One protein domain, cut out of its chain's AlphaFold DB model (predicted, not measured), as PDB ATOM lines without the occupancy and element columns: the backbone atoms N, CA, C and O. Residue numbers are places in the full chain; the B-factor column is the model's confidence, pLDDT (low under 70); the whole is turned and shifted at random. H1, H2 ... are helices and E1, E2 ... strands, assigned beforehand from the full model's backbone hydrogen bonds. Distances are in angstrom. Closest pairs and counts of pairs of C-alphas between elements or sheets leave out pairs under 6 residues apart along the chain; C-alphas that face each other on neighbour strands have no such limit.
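Overview. This is residues 2 to 151 of the 413 residues of an uncharacterized protein of Moniliophthora roreri (UniProt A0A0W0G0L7). This is an elongated body in three parts: at one end the helix H1 packs beside the small hairpin E1 and E2, in the middle sits a second small hairpin, E3 and E4, with H2 next to E3 and the last part of H3 next to E4, and at the other end H4 and H5 pack on H3. A long unnamed stretch, residues 91 to 126, leads from the middle hairpin to H4. The printed part has 150 residues with five named helices and four named strands, in the order H1 E1 E2 H2 H3 E3 E4 H4 H5, and each hairpin is an antiparallel sheet of two strands. The class is mixed, helices and strands, with under half of the residues in named elements. By its radius of gyration of the C-alphas, 15.8 A, the whole is compact, and it spans 49 by 30 by 29 A.

Arrangement. Start at H1, residues 2 to 13, and E1, residues 22 to 26: their closest C-alphas, those of Ser 12 and Leu 22, are 4.7 A apart. E1 forms an antiparallel hairpin with E2, residues 33 to 36; look for N 26 and O 33 at 2.8 A, and N 35 and O 24 at 2.8 A. H1 is apart from the other helices, for instance from H2, residues 43 to 49. Just before H2, residues 41 to 42 pair antiparallel with residues 80 to 81 of E3, residues 79 to 81. The closest C-alphas of H2 and E3 are those of Val 43 and Trp 80, 5.1 A. E3 and E4, residues 88 to 90, form an antiparallel hairpin, with N 80 and O 89 at 2.9 A. H3, residues 54 to 66, comes closest to E4 at the C-alphas of Ser 64 and Leu 88, 6.6 A. H2 and H3 are close but not clearly touching, at a shallow tilt of 14 degrees, opposite ways; their closest C-alphas are those of Leu 47 and Leu 56, 7.4 A. With residues 55 to 59 alone, H3 touches H4, residues 127 to 137, the same way at a tilt of 38 degrees, only just steep; the closest C-alphas are those of Leu 55 and Phe 131, 6.4 A. H3 also touches H5, residues 140 to 149, only just about perpendicular at 72 degrees, closest at the C-alphas of Ile 58 and Gly 146, 5.2 A. H4 and H5 are close but not clearly touching, closest at the C-alphas of Leu 134 and Phe 143, 7.2 A. In H2, H3, H4 and H5 every O i to N i+4 pair is within hydrogen-bond range; in H1 it is 7 of 8.

Along the chain. Find C-alpha 2 at (-35.305, 16.581, 14.509); from there H1 runs 17.1 A to C-alpha 13. E1 is 11.5 A long. H3, the longest helix, begins at C-alpha 54 at (-57.365, 32.996, 35.101) and runs 18.5 A. H4 is 15.3 A long, and H5 runs 14.4 A to C-alpha 149 at (-51.379, 38.770, 33.820).

Size, cuts and confidence. The two C-alphas farthest apart are those of Ile 29 and Thr 112, 51.3 A. The printed part has no cut. Look for the two long links at residues 67 to 78 and 91 to 126. The mean pLDDT of the printed part is 81.8, and residues 27 to 32, 37 to 38, 70 to 73, 99 to 101 and 108 to 116 are under 70.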
ATOM      1  N   ARG A   2     -36.511  16.059  13.822       71.81
ATOM      2  CA  ARG A   2     -35.305  16.581  14.509       71.81
ATOM      3  C   ARG A   2     -35.600  17.085  15.926       71.81
ATOM      4  O   ARG A   2     -34.825  16.776  16.814       71.81
ATOM      5  N   ALA A   3     -36.749  17.740  16.124       74.62
ATOM      6  CA  ALA A   3     -37.179  18.260  17.428       74.62
ATOM      7  C   ALA A   3     -37.143  17.199  18.547       74.62
ATOM      8  O   ALA A   3     -36.357  17.335  19.465       74.62
ATOM      9  N   PHE A   4     -37.850  16.068  18.404       75.75
ATOM     10  CA  PHE A   4     -37.854  14.993  19.415       75.75
ATOM     11  C   PHE A   4     -36.465  14.429  19.750       75.75
ATOM     12  O   PHE A   4     -36.211  14.054  20.891       75.75
ATOM     13  N   GLN A   5     -35.574  14.333  18.759       77.62
ATOM     14  CA  GLN A   5     -34.205  13.881  18.996       77.62
ATOM     15  C   GLN A   5     -33.398  14.947  19.749       77.62
ATOM     16  O   GLN A   5     -32.698  14.605  20.695       77.62
ATOM     17  N   GLN A   6     -33.529  16.219  19.365       80.81
ATOM     18  CA  GLN A   6     -32.902  17.349  20.059       80.81
ATOM     19  C   GLN A   6     -33.400  17.453  21.508       80.81
ATOM     20  O   GLN A   6     -32.587  17.567  22.420       80.81
ATOM     21  N   ASP A   7     -34.710  17.309  21.725       82.19
ATOM     22  CA  ASP A   7     -35.322  17.277  23.056       82.19
ATOM     23  C   ASP A   7     -34.771  16.108  23.882       82.19
ATOM     24  O   ASP A   7     -34.387  16.278  25.037       82.19
ATOM     25  N   PHE A   8     -34.673  14.907  23.299       81.31
ATOM     26  CA  PHE A   8     -34.087  13.763  23.997       81.31
ATOM     27  C   PHE A   8     -32.615  13.998  24.357       81.31
ATOM     28  O   PHE A   8     -32.229  13.768  25.500       81.31
ATOM     29  N   GLU A   9     -31.790  14.474  23.423       82.31
ATOM     30  CA  GLU A   9     -30.372  14.771  23.666       82.31
ATOM     31  C   GLU A   9     -30.196  15.809  24.786       82.31
ATOM     32  O   GLU A   9     -29.371  15.625  25.685       82.31
ATOM     33  N   GLN A  10     -31.028  16.853  24.796       82.31
ATOM     34  CA  GLN A  10     -31.013  17.880  25.830       82.31
ATOM     35  C   GLN A  10     -31.453  17.323  27.193       82.31
ATOM     36  O   GLN A  10     -30.681  17.348  28.149       82.31
ATOM     37  N   PHE A  11     -32.664  16.778  27.297       81.88
ATOM     38  CA  PHE A  11     -33.291  16.443  28.584       81.88
ATOM     39  C   PHE A  11     -32.934  15.047  29.131       81.88
ATOM     40  O   PHE A  11     -33.289  14.718  30.262       81.88
ATOM     41  N   SER A  12     -32.207  14.208  28.383       80.31
ATOM     42  CA  SER A  12     -31.626  12.962  28.927       80.31
ATOM     43  C   SER A  12     -30.315  13.190  29.685       80.31
ATOM     44  O   SER A  12     -29.950  12.392  30.554       80.31
ATOM     45  N   SER A  13     -29.602  14.278  29.372       78.62
ATOM     46  CA  SER A  13     -28.290  14.594  29.947       78.62
ATOM     47  C   SER A  13     -28.363  15.457  31.213       78.62
ATOM     48  O   SER A  13     -27.442  15.422  32.036       78.62
ATOM     49  N   ILE A  14     -29.466  16.190  31.403       79.31
ATOM     50  CA  ILE A  14     -29.687  17.072  32.552       79.31
ATOM     51  C   ILE A  14     -29.989  16.238  33.805       79.31
ATOM     52  O   ILE A  14     -30.893  15.403  33.824       79.31
ATOM     53  N   LYS A  15     -29.221  16.475  34.876       74.50
ATOM     54  CA  LYS A  15     -29.410  15.866  36.203       74.50
ATOM     55  C   LYS A  15     -29.785  16.938  37.222       74.50
ATOM     56  O   LYS A  15     -29.031  17.204  38.154       74.50
ATOM     57  N   ASP A  16     -30.928  17.568  36.997       77.31
ATOM     58  CA  ASP A  16     -31.484  18.623  37.840       77.31
ATOM     59  C   ASP A  16     -32.938  18.266  38.176       77.31
ATOM     60  O   ASP A  16     -33.682  17.799  37.313       77.31
ATOM     61  N   ILE A  17     -33.327  18.452  39.439       73.62
ATOM     62  CA  ILE A  17     -34.677  18.159  39.938       73.62
ATOM     63  C   ILE A  17     -35.742  19.072  39.317       73.62
ATOM     64  O   ILE A  17     -36.911  18.704  39.265       73.62
ATOM     65  N   ASN A  18     -35.330  20.230  38.805       79.06
ATOM     66  CA  ASN A  18     -36.203  21.202  38.162       79.06
ATOM     67  C   ASN A  18     -36.452  20.901  36.677       79.06
ATOM     68  O   ASN A  18     -37.069  21.721  36.000       79.06
ATOM     69  N   TYR A  19     -35.982  19.762  36.155       81.56
ATOM     70  CA  TYR A  19     -36.108  19.390  34.746       81.56
ATOM     71  C   TYR A  19     -36.772  18.019  34.556       81.56
ATOM     72  O   TYR A  19     -36.548  17.083  35.325       81.56
ATOM     73  N   VAL A  20     -37.548  17.871  33.476       82.06
ATOM     74  CA  VAL A  20     -38.006  16.559  33.000       82.06
ATOM     75  C   VAL A  20     -36.789  15.725  32.634       82.06
ATOM     76  O   VAL A  20     -35.995  16.124  31.786       82.06
ATOM     77  N   GLN A  21     -36.697  14.522  33.196       81.31
ATOM     78  CA  GLN A  21     -35.704  13.547  32.771       81.31
ATOM     79  C   GLN A  21     -36.296  12.589  31.732       81.31
ATOM     80  O   GLN A  21     -37.215  11.813  32.023       81.31
ATOM     81  N   LEU A  22     -35.751  12.637  30.515       80.75
ATOM     82  CA  LEU A  22     -36.145  11.755  29.417       80.75
ATOM     83  C   LEU A  22     -35.255  10.509  29.364       80.75
ATOM     84  O   LEU A  22     -34.034  10.591  29.458       80.75
ATOM     85  N   TYR A  23     -35.879   9.347  29.179       78.25
ATOM     86  CA  TYR A  23     -35.214   8.036  29.178       78.25
ATOM     87  C   TYR A  23     -35.225   7.361  27.806       78.25
ATOM     88  O   TYR A  23     -34.488   6.406  27.567       78.25
ATOM     89  N   GLY A  24     -36.046   7.864  26.892       75.62
ATOM     90  CA  GLY A  24     -36.066   7.428  25.509       75.62
ATOM     91  C   GLY A  24     -37.109   8.190  24.714       75.62
ATOM     92  O   GLY A  24     -37.791   9.078  25.224       75.62
ATOM     93  N   TYR A  25     -37.261   7.805  23.458       75.44
ATOM     94  CA  TYR A  25     -38.328   8.276  22.593       75.44
ATOM     95  C   TYR A  25     -38.729   7.142  21.649       75.44
ATOM     96  O   TYR A  25     -37.893   6.343  21.222       75.44
ATOM     97  N   ASN A  26     -40.025   7.021  21.378       72.12
ATOM     98  CA  ASN A  26     -40.572   5.999  20.499       72.12
ATOM     99  C   ASN A  26     -40.734   6.551  19.079       72.12
ATOM    100  O   ASN A  26     -41.294   7.629  18.878       72.12
ATOM    101  N   TRP A  27     -40.296   5.763  18.101       61.91
ATOM    102  CA  TRP A  27     -40.381   6.025  16.663       61.91
ATOM    103  C   TRP A  27     -41.671   5.462  16.045       61.91
ATOM    104  O   TRP A  27     -41.653   4.874  14.962       61.91
ATOM    105  N   GLY A  28     -42.804   5.589  16.737       59.62
ATOM    106  CA  GLY A  28     -44.083   5.122  16.209       59.62
ATOM    107  C   GLY A  28     -44.409   5.813  14.881       59.62
ATOM    108  O   GLY A  28     -44.453   7.038  14.828       59.62
ATOM    109  N   ILE A  29     -44.661   5.035  13.819       54.91
ATOM    110  CA  ILE A  29     -44.946   5.538  12.455       54.91
ATOM    111  C   ILE A  29     -46.174   6.471  12.437       54.91
ATOM    112  O   ILE A  29     -46.267   7.349  11.585       54.91
ATOM    113  N   SER A  30     -47.102   6.306  13.387       58.12
ATOM    114  CA  SER A  30     -48.303   7.136  13.532       58.12
ATOM    115  C   SER A  30     -48.205   8.214  14.620       58.12
ATOM    116  O   SER A  30     -48.805   9.270  14.445       58.12
ATOM    117  N   LEU A  31     -47.476   7.979  15.719       63.16
ATOM    118  CA  LEU A  31     -47.369   8.890  16.871       63.16
ATOM    119  C   LEU A  31     -45.990   8.743  17.552       63.16
ATOM    120  O   LEU A  31     -45.792   7.805  18.333       63.16
ATOM    121  N   PRO A  32     -45.020   9.633  17.275       65.81
ATOM    122  CA  PRO A  32     -43.787   9.705  18.052       65.81
ATOM    123  C   PRO A  32     -44.076  10.201  19.476       65.81
ATOM    124  O   PRO A  32     -44.919  11.073  19.674       65.81
ATOM    125  N   ALA A  33     -43.380   9.649  20.473       70.69
ATOM    126  CA  ALA A  33     -43.607   9.979  21.883       70.69
ATOM    127  C   ALA A  33     -42.300  10.010  22.682       70.69
ATOM    128  O   ALA A  33     -41.417   9.184  22.452       70.69
ATOM    129  N   LEU A  34     -42.195  10.926  23.644       77.50
ATOM    130  CA  LEU A  34     -41.093  10.976  24.608       77.50
ATOM    131  C   LEU A  34     -41.396  10.052  25.794       77.50
ATOM    132  O   LEU A  34     -42.515  10.024  26.301       77.50
ATOM    133  N   VAL A  35     -40.400   9.285  26.236       75.06
ATOM    134  CA  VAL A  35     -40.520   8.331  27.343       75.06
ATOM    135  C   VAL A  35     -39.866   8.923  28.585       75.06
ATOM    136  O   VAL A  35     -38.689   9.288  28.575       75.06
ATOM    137  N   SER A  36     -40.625   8.972  29.673       74.31
ATOM    138  CA  SER A  36     -40.186   9.432  30.990       74.31
ATOM    139  C   SER A  36     -40.725   8.496  32.075       74.31
ATOM    140  O   SER A  36     -41.708   7.787  31.862       74.31
ATOM    141  N   HIS A  37     -40.072   8.464  33.237       65.88
ATOM    142  CA  HIS A  37     -40.422   7.529  34.314       65.88
ATOM    143  C   HIS A  37     -41.740   7.889  35.024       65.88
ATOM    144  O   HIS A  37     -42.494   7.005  35.421       65.88
ATOM    145  N   ASN A  38     -42.018   9.186  35.187       68.00
ATOM    146  CA  ASN A  38     -43.125   9.681  36.015       68.00
ATOM    147  C   ASN A  38     -44.332  10.179  35.202       68.00
ATOM    148  O   ASN A  38     -45.246  10.750  35.786       68.00
ATOM    149  N   THR A  39     -44.336   9.975  33.877       80.19
ATOM    150  CA  THR A  39     -45.401  10.408  32.948       80.19
ATOM    151  C   THR A  39     -45.907  11.832  33.246       80.19
ATOM    152  O   THR A  39     -47.084  12.021  33.562       80.19
ATOM    153  N   PRO A  40     -45.019  12.841  33.214       87.44
ATOM    154  CA  PRO A  40     -45.391  14.211  33.491       87.44
ATOM    155  C   PRO A  40     -46.340  14.743  32.417       87.44
ATOM    156  O   PRO A  40     -46.318  14.295  31.267       87.44
ATOM    157  N   VAL A  41     -47.156  15.723  32.790       89.81
ATOM    158  CA  VAL A  41     -48.160  16.325  31.909       89.81
ATOM    159  C   VAL A  41     -47.726  17.748  31.541       89.81
ATOM    160  O   VAL A  41     -47.397  18.514  32.450       89.81
ATOM    161  N   PRO A  42     -47.723  18.133  30.251       91.69
ATOM    162  CA  PRO A  42     -47.451  19.512  29.846       91.69
ATOM    163  C   PRO A  42     -48.477  20.478  30.437       91.69
ATOM    164  O   PRO A  42     -49.684  20.238  30.343       91.69
ATOM    165  N   VAL A  43     -48.014  21.595  30.998       91.81
ATOM    166  CA  VAL A  43     -48.898  22.645  31.531       91.81
ATOM    167  C   VAL A  43     -49.741  23.274  30.421       91.81
ATOM    168  O   VAL A  43     -50.881  23.661  30.676       91.81
ATOM    169  N   SER A  44     -49.239  23.306  29.184       90.62
ATOM    170  CA  SER A  44     -49.992  23.809  28.036       90.62
ATOM    171  C   SER A  44     -51.304  23.051  27.817       90.62
ATOM    172  O   SER A  44     -52.366  23.669  27.778       90.62
ATOM    173  N   HIS A  45     -51.263  21.714  27.810       91.31
ATOM    174  CA  HIS A  45     -52.467  20.881  27.716       91.31
ATOM    175  C   HIS A  45     -53.414  21.069  28.908       91.31
ATOM    176  O   HIS A  45     -54.633  21.034  28.744       91.31
ATOM    177  N   ILE A  46     -52.870  21.254  30.114       92.31
ATOM    178  CA  ILE A  46     -53.670  21.485  31.320       92.31
ATOM    179  C   ILE A  46     -54.447  22.801  31.194       92.31
ATOM    180  O   ILE A  46     -55.646  22.832  31.470       92.31
ATOM    181  N   LEU A  47     -53.788  23.881  30.768       91.38
ATOM    182  CA  LEU A  47     -54.431  25.181  30.579       91.38
ATOM    183  C   LEU A  47     -55.486  25.126  29.470       91.38
ATOM    184  O   LEU A  47     -56.593  25.613  29.686       91.38
ATOM    185  N   GLU A  48     -55.208  24.464  28.346       90.88
ATOM    186  CA  GLU A  48     -56.191  24.270  27.271       90.88
ATOM    187  C   GLU A  48     -57.444  23.523  27.729       90.88
ATOM    188  O   GLU A  48     -58.565  23.973  27.489       90.88
ATOM    189  N   GLN A  49     -57.269  22.398  28.429       92.25
ATOM    190  CA  GLN A  49     -58.386  21.601  28.947       92.25
ATOM    191  C   GLN A  49     -59.252  22.387  29.937       92.25
ATOM    192  O   GLN A  49     -60.453  22.142  30.038       92.25
ATOM    193  N   ASN A  50     -58.652  23.353  30.635       92.38
ATOM    194  CA  ASN A  50     -59.320  24.239  31.582       92.38
ATOM    195  C   ASN A  50     -59.612  25.628  30.985       92.38
ATOM    196  O   ASN A  50     -59.761  26.595  31.734       92.38
ATOM    197  N   GLN A  51     -59.695  25.731  29.651       90.69
ATOM    198  CA  GLN A  51     -60.115  26.933  28.913       90.69
ATOM    199  C   GLN A  51     -59.320  28.195  29.280       90.69
ATOM    200  O   GLN A  51     -59.858  29.299  29.265       90.69
ATOM    201  N   PHE A  52     -58.040  28.031  29.618       90.25
ATOM    202  CA  PHE A  52     -57.149  29.108  30.052       90.25
ATOM    203  C   PHE A  52     -57.688  29.891  31.257       90.25
ATOM    204  O   PHE A  52     -57.564  31.111  31.317       90.25
ATOM    205  N   SER A  53     -58.272  29.181  32.230       93.69
ATOM    206  CA  SER A  53     -58.790  29.778  33.462       93.69
ATOM    207  C   SER A  53     -57.779  30.742  34.120       93.69
ATOM    208  O   SER A  53     -56.680  30.308  34.482       93.69
ATOM    209  N   PRO A  54     -58.161  32.009  34.371       94.88
ATOM    210  CA  PRO A  54     -57.365  32.996  35.101       94.88
ATOM    211  C   PRO A  54     -56.875  32.502  36.460       94.88
ATOM    212  O   PRO A  54     -55.711  32.662  36.805       94.88
ATOM    213  N   LEU A  55     -57.735  31.826  37.224       96.19
ATOM    214  CA  LEU A  55     -57.368  31.290  38.536       96.19
ATOM    215  C   LEU A  55     -56.304  30.195  38.422       96.19
ATOM    216  O   LEU A  55     -55.347  30.172  39.193       96.19
ATOM    217  N   LEU A  56     -56.445  29.299  37.442       94.88
ATOM    218  CA  LEU A  56     -55.442  28.267  37.205       94.88
ATOM    219  C   LEU A  56     -54.123  28.879  36.716       94.88
ATOM    220  O   LEU A  56     -53.061  28.455  37.161       94.88
ATOM    221  N   HIS A  57     -54.186  29.907  35.865       92.75
ATOM    222  CA  HIS A  57     -53.013  30.664  35.438       92.75
ATOM    223  C   HIS A  57     -52.251  31.236  36.643       92.75
ATOM    224  O   HIS A  57     -51.054  30.989  36.782       92.75
ATOM    225  N   ILE A  58     -52.946  31.910  37.565       93.62
ATOM    226  CA  ILE A  58     -52.353  32.459  38.796       93.62
ATOM    227  C   ILE A  58     -51.722  31.361  39.643       93.62
ATOM    228  O   ILE A  58     -50.602  31.520  40.127       93.62
ATOM    229  N   TYR A  59     -52.422  30.239  39.816       93.31
ATOM    230  CA  TYR A  59     -51.885  29.099  40.551       93.31
ATOM    231  C   TYR A  59     -50.565  28.618  39.937       93.31
ATOM    232  O   TYR A  59     -49.583  28.479  40.662       93.31
ATOM    233  N   ILE A  60     -50.499  28.440  38.615       91.69
ATOM    234  CA  ILE A  60     -49.267  28.037  37.924       91.69
ATOM    235  C   ILE A  60     -48.150  29.076  38.091       91.69
ATOM    236  O   ILE A  60     -47.018  28.688  38.374       91.69
ATOM    237  N   GLN A  61     -48.448  30.376  37.980       90.00
ATOM    238  CA  GLN A  61     -47.459  31.442  38.202       90.00
ATOM    239  C   GLN A  61     -46.929  31.455  39.636       90.00
ATOM    240  O   GLN A  61     -45.742  31.662  39.877       90.00
ATOM    241  N   HIS A  62     -47.799  31.225  40.612       88.81
ATOM    242  CA  HIS A  62     -47.382  31.148  42.000       88.81
ATOM    243  C   HIS A  62     -46.501  29.916  42.249       88.81
ATOM    244  O   HIS A  62     -45.437  30.020  42.859       88.81
ATOM    245  N   GLN A  63     -46.892  28.752  41.724       87.81
ATOM    246  CA  GLN A  63     -46.106  27.527  41.887       87.81
ATOM    247  C   GLN A  63     -44.756  27.587  41.165       87.81
ATOM    248  O   GLN A  63     -43.773  27.049  41.675       87.81
ATOM    249  N   SER A  64     -44.670  28.249  40.008       86.31
ATOM    250  CA  SER A  64     -43.400  28.411  39.290       86.31
ATOM    251  C   SER A  64     -42.400  29.266  40.078       86.31
ATOM    252  O   SER A  64     -41.208  28.940  40.092       86.31
ATOM    253  N   ALA A  65     -42.885  30.289  40.797       83.81
ATOM    254  CA  ALA A  65     -42.085  31.088  41.725       83.81
ATOM    255  C   ALA A  65     -41.620  30.271  42.936       83.81
ATOM    256  O   ALA A  65     -40.437  30.280  43.271       83.81
ATOM    257  N   VAL A  66     -42.533  29.528  43.576       82.19
ATOM    258  CA  VAL A  66     -42.222  28.692  44.752       82.19
ATOM    259  C   VAL A  66     -41.177  27.629  44.419       82.19
ATOM    260  O   VAL A  66     -40.248  27.404  45.193       82.19
ATOM    261  N   ALA A  67     -41.292  27.004  43.249       78.00
ATOM    262  CA  ALA A  67     -40.338  26.010  42.779       78.00
ATOM    263  C   ALA A  67     -39.001  26.615  42.304       78.00
ATOM    264  O   ALA A  67     -38.076  25.866  42.002       78.00
ATOM    265  N   GLN A  68     -38.884  27.950  42.242       77.75
ATOM    266  CA  GLN A  68     -37.707  28.673  41.739       77.75
ATOM    267  C   GLN A  68     -37.326  28.274  40.305       77.75
ATOM    268  O   GLN A  68     -36.157  28.287  39.921       77.75
ATOM    269  N   ILE A  69     -38.331  27.906  39.507       74.50
ATOM    270  CA  ILE A  69     -38.168  27.551  38.092       74.50
ATOM    271  C   ILE A  69     -38.363  28.792  37.217       74.50
ATOM    272  O   ILE A  69     -37.844  28.855  36.102       74.50
ATOM    273  N   SER A  70     -39.078  29.801  37.731       65.19
ATOM    274  CA  SER A  70     -39.240  31.096  37.077       65.19
ATOM    275  C   SER A  70     -37.873  31.739  36.818       65.19
ATOM    276  O   SER A  70     -37.145  32.102  37.743       65.19
ATOM    277  N   SER A  71     -37.536  31.898  35.542       60.81
ATOM    278  CA  SER A  71     -36.492  32.809  35.067       60.81
ATOM    279  C   SER A  71     -37.154  33.830  34.147       60.81
ATOM    280  O   SER A  71     -38.241  33.564  33.635       60.81
ATOM    281  N   SER A  72     -36.516  34.982  33.919       56.81
ATOM    282  CA  SER A  72     -37.136  36.142  33.257       56.81
ATOM    283  C   SER A  72     -37.691  35.890  31.846       56.81
ATOM    284  O   SER A  72     -38.367  36.765  31.329       56.81
ATOM    285  N   ASN A  73     -37.440  34.724  31.234       67.31
ATOM    286  CA  ASN A  73     -37.879  34.363  29.882       67.31
ATOM    287  C   ASN A  73     -38.371  32.904  29.749       67.31
ATOM    288  O   ASN A  73     -38.300  32.341  28.658       67.31
ATOM    289  N   LEU A  74     -38.811  32.245  30.830       84.06
ATOM    290  CA  LEU A  74     -39.325  30.872  30.718       84.06
ATOM    291  C   LEU A  74     -40.728  30.869  30.101       84.06
ATOM    292  O   LEU A  74     -41.645  31.455  30.675       84.06
ATOM    293  N   ASP A  75     -40.918  30.191  28.971       87.25
ATOM    294  CA  ASP A  75     -42.240  30.045  28.356       87.25
ATOM    295  C   ASP A  75     -43.080  29.030  29.154       87.25
ATOM    296  O   ASP A  75     -42.599  27.958  29.525       87.25
ATOM    297  N   VAL A  76     -44.355  29.334  29.419       87.75
ATOM    298  CA  VAL A  76     -45.276  28.410  30.107       87.75
ATOM    299  C   VAL A  76     -45.428  27.091  29.338       87.75
ATOM    300  O   VAL A  76     -45.673  26.050  29.946       87.75
ATOM    301  N   ARG A  77     -45.217  27.096  28.019       89.50
ATOM    302  CA  ARG A  77     -45.207  25.895  27.167       89.50
ATOM    303  C   ARG A  77     -44.004  24.980  27.404       89.50
ATOM    304  O   ARG A  77     -44.013  23.837  26.955       89.50
ATOM    305  N   GLU A  78     -42.987  25.452  28.118       90.06
ATOM    306  CA  GLU A  78     -41.876  24.637  28.616       90.06
ATOM    307  C   GLU A  78     -42.128  24.117  30.041       90.06
ATOM    308  O   GLU A  78     -41.277  23.417  30.589       90.06
ATOM    309  N   LEU A  79     -43.267  24.430  30.674       91.00
ATOM    310  CA  LEU A  79     -43.607  23.909  31.998       91.00
ATOM    311  C   LEU A  79     -44.329  22.566  31.916       91.00
ATOM    312  O   LEU A  79     -45.220  22.335  31.097       91.00
ATOM    313  N   TRP A  80     -43.972  21.690  32.844       91.44
ATOM    314  CA  TRP A  80     -44.553  20.369  33.009       91.44
ATOM    315  C   TRP A  80     -44.857  20.102  34.485       91.44
ATOM    316  O   TRP A  80     -44.237  20.685  35.373       91.44
ATOM    317  N   LEU A  81     -45.826  19.220  34.733       90.56
ATOM    318  CA  LEU A  81     -46.350  18.886  36.055       90.56
ATOM    319  C   LEU A  81     -46.209  17.385  36.340       90.56
ATOM    320  O   LEU A  81     -46.553  16.558  35.493       90.56
ATOM    321  N   ASP A  82     -45.769  17.018  37.545       87.38
ATOM    322  CA  ASP A  82     -45.868  15.640  38.043       87.38
ATOM    323  C   ASP A  82     -47.281  15.440  38.611       87.38
ATOM    324  O   ASP A  82     -47.616  16.025  39.645       87.38
ATOM    325  N   PRO A  83     -48.129  14.607  37.982       84.00
ATOM    326  CA  PRO A  83     -49.523  14.451  38.392       84.00
ATOM    327  C   PRO A  83     -49.689  13.821  39.783       84.00
ATOM    328  O   PRO A  83     -50.760  13.934  40.377       84.00
ATOM    329  N   ARG A  84     -48.659  13.147  40.313       81.88
ATOM    330  CA  ARG A  84     -48.692  12.500  41.632       81.88
ATOM    331  C   ARG A  84     -48.354  13.471  42.757       81.88
ATOM    332  O   ARG A  84     -48.878  13.321  43.857       81.88
ATOM    333  N   THR A  85     -47.441  14.406  42.507       81.31
ATOM    334  CA  THR A  85     -46.922  15.327  43.531       81.31
ATOM    335  C   THR A  85     -47.454  16.750  43.376       81.31
ATOM    336  O   THR A  85     -47.456  17.491  44.351       81.31
ATOM    337  N   GLY A  86     -47.920  17.129  42.183       82.38
ATOM    338  CA  GLY A  86     -48.298  18.500  41.837       82.38
ATOM    339  C   GLY A  86     -47.098  19.426  41.609       82.38
ATOM    340  O   GLY A  86     -47.284  20.631  41.466       82.38
ATOM    341  N   GLN A  87     -45.871  18.891  41.607       84.56
ATOM    342  CA  GLN A  87     -44.652  19.673  41.435       84.56
ATOM    343  C   GLN A  87     -44.469  20.085  39.968       84.56
ATOM    344  O   GLN A  87     -44.700  19.278  39.066       84.56
ATOM    345  N   LEU A  88     -44.032  21.328  39.749       88.06
ATOM    346  CA  LEU A  88     -43.658  21.846  38.433       88.06
ATOM    347  C   LEU A  88     -42.176  21.603  38.130       88.06
ATOM    348  O   LEU A  88     -41.357  21.518  39.041       88.06
ATOM    349  N   PHE A  89     -41.843  21.516  36.846       86.62
ATOM    350  CA  PHE A  89     -40.480  21.432  36.307       86.62
ATOM    351  C   PHE A  89     -40.458  21.947  34.866       86.62
ATOM    352  O   PHE A  89     -41.492  22.060  34.205       86.62
ATOM    353  N   ARG A  90     -39.262  22.255  34.372       88.31
ATOM    354  CA  ARG A  90     -39.014  22.611  32.980       88.31
ATOM    355  C   ARG A  90     -38.884  21.357  32.123       88.31
ATOM    356  O   ARG A  90     -38.226  20.394  32.504       88.31
ATOM    357  N   GLY A  91     -39.462  21.365  30.938       88.56
ATOM    358  CA  GLY A  91     -39.379  20.269  29.987       88.56
ATOM    359  C   GLY A  91     -39.364  20.758  28.545       88.56
ATOM    360  O   GLY A  91     -39.248  21.960  28.300       88.56
ATOM    361  N   PRO A  92     -39.466  19.823  27.589       87.81
ATOM    362  CA  PRO A  92     -39.565  20.141  26.172       87.81
ATOM    363  C   PRO A  92     -40.736  21.079  25.886       87.81
ATOM    364  O   PRO A  92     -41.775  21.004  26.542       87.81
ATOM    365  N   PHE A  93     -40.579  21.930  24.883       88.19
ATOM    366  CA  PHE A  93     -41.622  22.855  24.470       88.19
ATOM    367  C   PHE A  93     -42.831  22.101  23.893       88.19
ATOM    368  O   PHE A  93     -42.688  21.302  22.964       88.19
ATOM    369  N   VAL A  94     -44.025  22.373  24.423       87.06
ATOM    370  CA  VAL A  94     -45.289  21.813  23.927       87.06
ATOM    371  C   VAL A  94     -46.243  22.942  23.587       87.06
ATOM    372  O   VAL A  94     -46.748  23.633  24.472       87.06
ATOM    373  N   ASP A  95     -46.497  23.097  22.293       85.69
ATOM    374  CA  ASP A  95     -47.371  24.146  21.789       85.69
ATOM    375  C   ASP A  95     -48.845  23.924  22.162       85.69
ATOM    376  O   ASP A  95     -49.248  22.822  22.538       85.69
ATOM    377  N   TRP A  96     -49.646  24.979  22.031       85.75
ATOM    378  CA  TRP A  96     -51.094  24.963  22.242       85.75
ATOM    379  C   TRP A  96     -51.828  25.664  21.090       85.75
ATOM    380  O   TRP A  96     -51.233  26.306  20.232       85.75
ATOM    381  N   SER A  97     -53.152  25.568  21.076       79.88
ATOM    382  CA  SER A  97     -54.053  26.201  20.108       79.88
ATOM    383  C   SER A  97     -54.113  27.731  20.204       79.88
ATOM    384  O   SER A  97     -54.580  28.382  19.269       79.88
ATOM    385  N   PHE A  98     -53.645  28.326  21.304       70.38
ATOM    386  CA  PHE A  98     -53.667  29.774  21.508       70.38
ATOM    387  C   PHE A  98     -52.437  30.470  20.910       70.38
ATOM    388  O   PHE A  98     -51.299  30.201  21.276       70.38
ATOM    389  N   ASN A  99     -52.651  31.451  20.033       63.44
ATOM    390  CA  ASN A  99     -51.566  32.142  19.328       63.44
ATOM    391  C   ASN A  99     -50.994  33.348  20.107       63.44
ATOM    392  O   ASN A  99     -50.850  34.445  19.566       63.44
ATOM    393  N   TRP A 100     -50.710  33.175  21.399       67.69
ATOM    394  CA  TRP A 100     -49.979  34.168  22.190       67.69
ATOM    395  C   TRP A 100     -49.002  33.493  23.148       67.69
ATOM    396  O   TRP A 100     -49.202  32.358  23.583       67.69
ATOM    397  N   MET A 101     -47.905  34.196  23.412       68.06
ATOM    398  CA  MET A 101     -46.832  33.746  24.284       68.06
ATOM    399  C   MET A 101     -47.154  34.143  25.721       68.06
ATOM    400  O   MET A 101     -47.549  35.279  25.979       68.06
ATOM    401  N   THR A 102     -46.957  33.213  26.647       78.31
ATOM    402  CA  THR A 102     -47.168  33.438  28.074       78.31
ATOM    403  C   THR A 102     -45.918  32.997  28.813       78.31
ATOM    404  O   THR A 102     -45.461  31.869  28.638       78.31
ATOM    405  N   PHE A 103     -45.368  33.875  29.644       82.19
ATOM    406  CA  PHE A 103     -44.150  33.594  30.398       82.19
ATOM    407  C   PHE A 103     -44.462  33.225  31.843       82.19
ATOM    408  O   PHE A 103     -45.384  33.763  32.454       82.19
ATOM    409  N   ALA A 104     -43.674  32.310  32.396       81.56
ATOM    410  CA  ALA A 104     -43.679  31.956  33.805       81.56
ATOM    411  C   ALA A 104     -42.864  32.993  34.595       81.56
ATOM    412  O   ALA A 104     -41.726  32.739  34.990       81.56
ATOM    413  N   LEU A 105     -43.448  34.180  34.778       77.44
ATOM    414  CA  LEU A 105     -42.812  35.328  35.434       77.44
ATOM    415  C   LEU A 105     -42.621  35.110  36.937       77.44
ATOM    416  O   LEU A 105     -41.703  35.670  37.531       77.44
ATOM    417  N   GLY A 106     -43.442  34.239  37.523       75.50
ATOM    418  CA  GLY A 106     -43.405  33.927  38.940       75.50
ATOM    419  C   GLY A 106     -44.175  34.960  39.760       75.50
ATOM    420  O   GLY A 106     -43.830  36.137  39.795       75.50
ATOM    421  N   LEU A 107     -45.217  34.506  40.459       79.25
ATOM    422  CA  LEU A 107     -45.984  35.345  41.376       79.25
ATOM    423  C   LEU A 107     -45.489  35.130  42.812       79.25
ATOM    424  O   LEU A 107     -45.767  34.098  43.437       79.25
ATOM    425  N   GLY A 108     -44.718  36.097  43.312       65.19
ATOM    426  CA  GLY A 108     -44.175  36.076  44.668       65.19
ATOM    427  C   GLY A 108     -45.276  36.050  45.731       65.19
ATOM    428  O   GLY A 108     -46.357  36.597  45.541       65.19
ATOM    429  N   SER A 109     -45.000  35.407  46.866       60.16
ATOM    430  CA  SER A 109     -45.816  35.542  48.075       60.16
ATOM    431  C   SER A 109     -44.934  36.073  49.196       60.16
ATOM    432  O   SER A 109     -43.875  35.516  49.478       60.16
ATOM    433  N   ASN A 110     -45.392  37.131  49.865       47.88
ATOM    434  CA  ASN A 110     -44.788  37.625  51.106       47.88
ATOM    435  C   ASN A 110     -45.140  36.743  52.319       47.88
ATOM    436  O   ASN A 110     -44.766  37.057  53.451       47.88
ATOM    437  N   SER A 111     -45.890  35.654  52.117       45.56
ATOM    438  CA  SER A 111     -46.325  34.790  53.202       45.56
ATOM    439  C   SER A 111     -45.197  33.870  53.661       45.56
ATOM    440  O   SER A 111     -44.832  32.905  52.997       45.56
ATOM    441  N   THR A 112     -44.710  34.114  54.876       44.34
ATOM    442  CA  THR A 112     -43.906  33.171  55.668       44.34
ATOM    443  C   THR A 112     -44.735  32.003  56.234       44.34
ATOM    444  O   THR A 112     -44.285  31.331  57.162       44.34
ATOM    445  N   SER A 113     -45.975  31.784  55.770       46.31
ATOM    446  CA  SER A 113     -46.822  30.690  56.255       46.31
ATOM    447  C   SER A 113     -46.459  29.364  55.587       46.31
ATOM    448  O   SER A 113     -46.008  29.329  54.444       46.31
ATOM    449  N   ASN A 114     -46.663  28.263  56.319       49.28
ATOM    450  CA  ASN A 114     -46.593  26.902  55.791       49.28
ATOM    451  C   ASN A 114     -47.395  26.834  54.486       49.28
ATOM    452  O   ASN A 114     -48.625  26.896  54.539       49.28
ATOM    453  N   SER A 115     -46.710  26.749  53.342       54.44
ATOM    454  CA  SER A 115     -47.359  26.710  52.035       54.44
ATOM    455  C   SER A 115     -48.424  25.609  52.051       54.44
ATOM    456  O   SER A 115     -48.099  24.471  52.413       54.44
ATOM    457  N   PRO A 116     -49.695  25.923  51.743       63.59
ATOM    458  CA  PRO A 116     -50.734  24.909  51.701       63.59
ATOM    459  C   PRO A 116     -50.343  23.794  50.726       63.59
ATOM    460  O   PRO A 116     -49.612  24.015  49.760       63.59
ATOM    461  N   THR A 117     -50.799  22.575  51.009       76.69
ATOM    462  CA  THR A 117     -50.515  21.399  50.180       76.69
ATOM    463  C   THR A 117     -50.863  21.681  48.718       76.69
ATOM    464  O   THR A 117     -51.941  22.208  48.437       76.69
ATOM    465  N   LEU A 118     -49.969  21.297  47.803       85.06
ATOM    466  CA  LEU A 118     -50.176  21.422  46.360       85.06
ATOM    467  C   LEU A 118     -51.530  20.835  45.947       85.06
ATOM    468  O   LEU A 118     -51.932  19.762  46.412       85.06
ATOM    469  N   LEU A 119     -52.225  21.540  45.056       87.69
ATOM    470  CA  LEU A 119     -53.501  21.079  44.529       87.69
ATOM    471  C   LEU A 119     -53.275  19.895  43.584       87.69
ATOM    472  O   LEU A 119     -52.388  19.918  42.727       87.69
ATOM    473  N   SER A 120     -54.112  18.866  43.728       87.06
ATOM    474  CA  SER A 120     -54.097  17.713  42.829       87.06
ATOM    475  C   SER A 120     -54.588  18.104  41.434       87.06
ATOM    476  O   SER A 120     -55.431  18.990  41.297       87.06
ATOM    477  N   LEU A 121     -54.142  17.386  40.401       85.62
ATOM    478  CA  LEU A 121     -54.562  17.637  39.017       85.62
ATOM    479  C   LEU A 121     -56.094  17.585  38.833       85.62
ATOM    480  O   LEU A 121     -56.648  18.336  38.040       85.62
ATOM    481  N   GLN A 122     -56.791  16.739  39.601       86.44
ATOM    482  CA  GLN A 122     -58.258  16.628  39.559       86.44
ATOM    483  C   GLN A 122     -58.966  17.894  40.062       86.44
ATOM    484  O   GLN A 122     -60.130  18.118  39.749       86.44
ATOM    485  N   THR A 123     -58.273  18.721  40.843       90.31
ATOM    486  CA  THR A 123     -58.804  19.961  41.412       90.31
ATOM    487  C   THR A 123     -58.727  21.127  40.424       90.31
ATOM    488  O   THR A 123     -59.378  22.141  40.637       90.31
ATOM    489  N   TYR A 124     -57.972  21.009  39.325       91.88
ATOM    490  CA  TYR A 124     -57.729  22.144  38.423       91.88
ATOM    491  C   TYR A 124     -58.961  22.580  37.624       91.88
ATOM    492  O   TYR A 124     -59.016  23.721  37.173       91.88
ATOM    493  N   SER A 125     -59.970  21.714  37.515       91.50
ATOM    494  CA  SER A 125     -61.276  22.060  36.948       91.50
ATOM    495  C   SER A 125     -62.236  22.707  37.956       91.50
ATOM    496  O   SER A 125     -63.308  23.164  37.566       91.50
ATOM    497  N   ASP A 126     -61.897  22.728  39.250       94.31
ATOM    498  CA  ASP A 126     -62.710  23.337  40.306       94.31
ATOM    499  C   ASP A 126     -62.201  24.749  40.623       94.31
ATOM    500  O   ASP A 126     -61.291  24.964  41.431       94.31
ATOM    501  N   SER A 127     -62.832  25.741  39.993       93.50
ATOM    502  CA  SER A 127     -62.503  27.154  40.187       93.50
ATOM    503  C   SER A 127     -62.670  27.621  41.635       93.50
ATOM    504  O   SER A 127     -61.921  28.486  42.080       93.50
ATOM    505  N   THR A 128     -63.600  27.036  42.397       94.81
ATOM    506  CA  THR A 128     -63.839  27.417  43.797       94.81
ATOM    507  C   THR A 128     -62.711  26.914  44.687       94.81
ATOM    508  O   THR A 128     -62.217  27.647  45.545       94.81
ATOM    509  N   ALA A 129     -62.262  25.676  44.470       94.69
ATOM    510  CA  ALA A 129     -61.127  25.117  45.196       94.69
ATOM    511  C   ALA A 129     -59.833  25.899  44.919       94.69
ATOM    512  O   ALA A 129     -59.116  26.239  45.863       94.69
ATOM    513  N   ILE A 130     -59.570  26.244  43.652       95.56
ATOM    514  CA  ILE A 130     -58.400  27.052  43.279       95.56
ATOM    515  C   ILE A 130     -58.494  28.451  43.893       95.56
ATOM    516  O   ILE A 130     -57.536  28.906  44.512       95.56
ATOM    517  N   PHE A 131     -59.647  29.119  43.791       96.12
ATOM    518  CA  PHE A 131     -59.851  30.436  44.395       96.12
ATOM    519  C   PHE A 131     -59.562  30.422  45.902       96.12
ATOM    520  O   PHE A 131     -58.772  31.234  46.384       96.12
ATOM    521  N   ASN A 132     -60.132  29.458  46.633       94.44
ATOM    522  CA  ASN A 132     -59.932  29.315  48.076       94.44
ATOM    523  C   ASN A 132     -58.462  29.077  48.445       94.44
ATOM    524  O   ASN A 132     -57.984  29.638  49.429       94.44
ATOM    525  N   TYR A 133     -57.744  28.274  47.656       93.00
ATOM    526  CA  TYR A 133     -56.305  28.088  47.826       93.00
ATOM    527  C   TYR A 133     -55.553  29.414  47.641       93.00
ATOM    528  O   TYR A 133     -54.727  29.792  48.474       93.00
ATOM    529  N   LEU A 134     -55.855  30.151  46.569       93.31
ATOM    530  CA  LEU A 134     -55.149  31.381  46.219       93.31
ATOM    531  C   LEU A 134     -55.348  32.480  47.264       93.31
ATOM    532  O   LEU A 134     -54.363  33.068  47.695       93.31
ATOM    533  N   ILE A 135     -56.570  32.717  47.748       92.88
ATOM    534  CA  ILE A 135     -56.823  33.758  48.766       92.88
ATOM    535  C   ILE A 135     -56.211  33.441  50.141       92.88
ATOM    536  O   ILE A 135     -56.052  34.345  50.960       92.88
ATOM    537  N   GLN A 136     -55.902  32.168  50.413       90.69
ATOM    538  CA  GLN A 136     -55.191  31.741  51.624       90.69
ATOM    539  C   GLN A 136     -53.670  31.878  51.486       90.69
ATOM    540  O   GLN A 136     -52.971  31.942  52.497       90.69
ATOM    541  N   THR A 137     -53.160  31.915  50.251       89.50
ATOM    542  CA  THR A 137     -51.720  31.850  49.949       89.50
ATOM    543  C   THR A 137     -51.142  33.193  49.496       89.50
ATOM    544  O   THR A 137     -49.982  33.504  49.778       89.50
ATOM    545  N   LEU A 138     -51.942  33.989  48.788       90.75
ATOM    546  CA  LEU A 138     -51.557  35.255  48.176       90.75
ATOM    547  C   LEU A 138     -52.160  36.438  48.926       90.75
ATOM    548  O   LEU A 138     -53.242  36.350  49.516       90.75
ATOM    549  N   THR A 139     -51.482  37.583  48.856       92.50
ATOM    550  CA  THR A 139     -52.115  38.846  49.242       92.50
ATOM    551  C   THR A 139     -53.196  39.220  48.222       92.50
ATOM    552  O   THR A 139     -53.227  38.710  47.102       92.50
ATOM    553  N   ALA A 140     -54.107  40.125  48.593       94.00
ATOM    554  CA  ALA A 140     -55.116  40.615  47.650       94.00
ATOM    555  C   ALA A 140     -54.485  41.362  46.461       94.00
ATOM    556  O   ALA A 140     -55.012  41.282  45.355       94.00
ATOM    557  N   HIS A 141     -53.353  42.031  46.698       93.56
ATOM    558  CA  HIS A 141     -52.560  42.682  45.664       93.56
ATOM    559  C   HIS A 141     -51.992  41.647  44.682       93.56
ATOM    560  O   HIS A 141     -52.280  41.720  43.495       93.56
ATOM    561  N   ASP A 142     -51.281  40.625  45.176       92.62
ATOM    562  CA  ASP A 142     -50.679  39.589  44.318       92.62
ATOM    563  C   ASP A 142     -51.743  38.802  43.544       92.62
ATOM    564  O   ASP A 142     -51.560  38.484  42.373       92.62
ATOM    565  N   PHE A 143     -52.890  38.516  44.172       94.81
ATOM    566  CA  PHE A 143     -54.017  37.891  43.485       94.81
ATOM    567  C   PHE A 143     -54.491  38.744  42.301       94.81
ATOM    568  O   PHE A 143     -54.676  38.221  41.203       94.81
ATOM    569  N   LEU A 144     -54.695  40.048  42.513       95.50
ATOM    570  CA  LEU A 144     -55.170  40.951  41.469       95.50
ATOM    571  C   LEU A 144     -54.122  41.133  40.366       95.50
ATOM    572  O   LEU A 144     -54.473  41.051  39.191       95.50
ATOM    573  N   HIS A 145     -52.849  41.274  40.732       93.50
ATOM    574  CA  HIS A 145     -51.725  41.299  39.796       93.50
ATOM    575  C   HIS A 145     -51.679  40.029  38.929       93.50
ATOM    576  O   HIS A 145     -51.542  40.082  37.709       93.50
ATOM    577  N   GLY A 146     -51.910  38.865  39.536       93.12
ATOM    578  CA  GLY A 146     -52.034  37.609  38.806       93.12
ATOM    579  C   GLY A 146     -53.220  37.578  37.826       93.12
ATOM    580  O   GLY A 146     -53.091  37.017  36.737       93.12
ATOM    581  N   ILE A 147     -54.362  38.192  38.172       95.19
ATOM    582  CA  ILE A 147     -55.500  38.352  37.245       95.19
ATOM    583  C   ILE A 147     -55.141  39.321  36.111       95.19
ATOM    584  O   ILE A 147     -55.518  39.086  34.963       95.19
ATOM    585  N   ASN A 148     -54.385  40.386  36.397       94.38
ATOM    586  CA  ASN A 148     -53.877  41.290  35.367       94.38
ATOM    587  C   ASN A 148     -53.075  40.503  34.315       94.38
ATOM    588  O   ASN A 148     -53.360  40.608  33.125       94.38
ATOM    589  N   TRP A 149     -52.177  39.607  34.731       90.31
ATOM    590  CA  TRP A 149     -51.379  38.770  33.820       90.31
ATOM    591  C   TRP A 149     -52.157  37.718  33.024       90.31
ATOM    592  O   TRP A 149     -51.677  37.280  31.979       90.31
ATOM    593  N   SER A 150     -53.366  37.340  33.447       91.12
ATOM    594  CA  SER A 150     -54.226  36.440  32.667       91.12
ATOM    595  C   SER A 150     -54.997  37.156  31.550       91.12
ATOM    596  O   SER A 150     -55.996  36.628  31.055       91.12
ATOM    597  N   ASN A 151     -54.606  38.385  31.207       91.81
ATOM    598  CA  ASN A 151     -55.232  39.154  30.144       91.81
ATOM    599  C   ASN A 151     -55.112  38.465  28.777       91.81
ATOM    600  O   ASN A 151     -54.238  37.637  28.535       91.81
TER     601      ASN A 151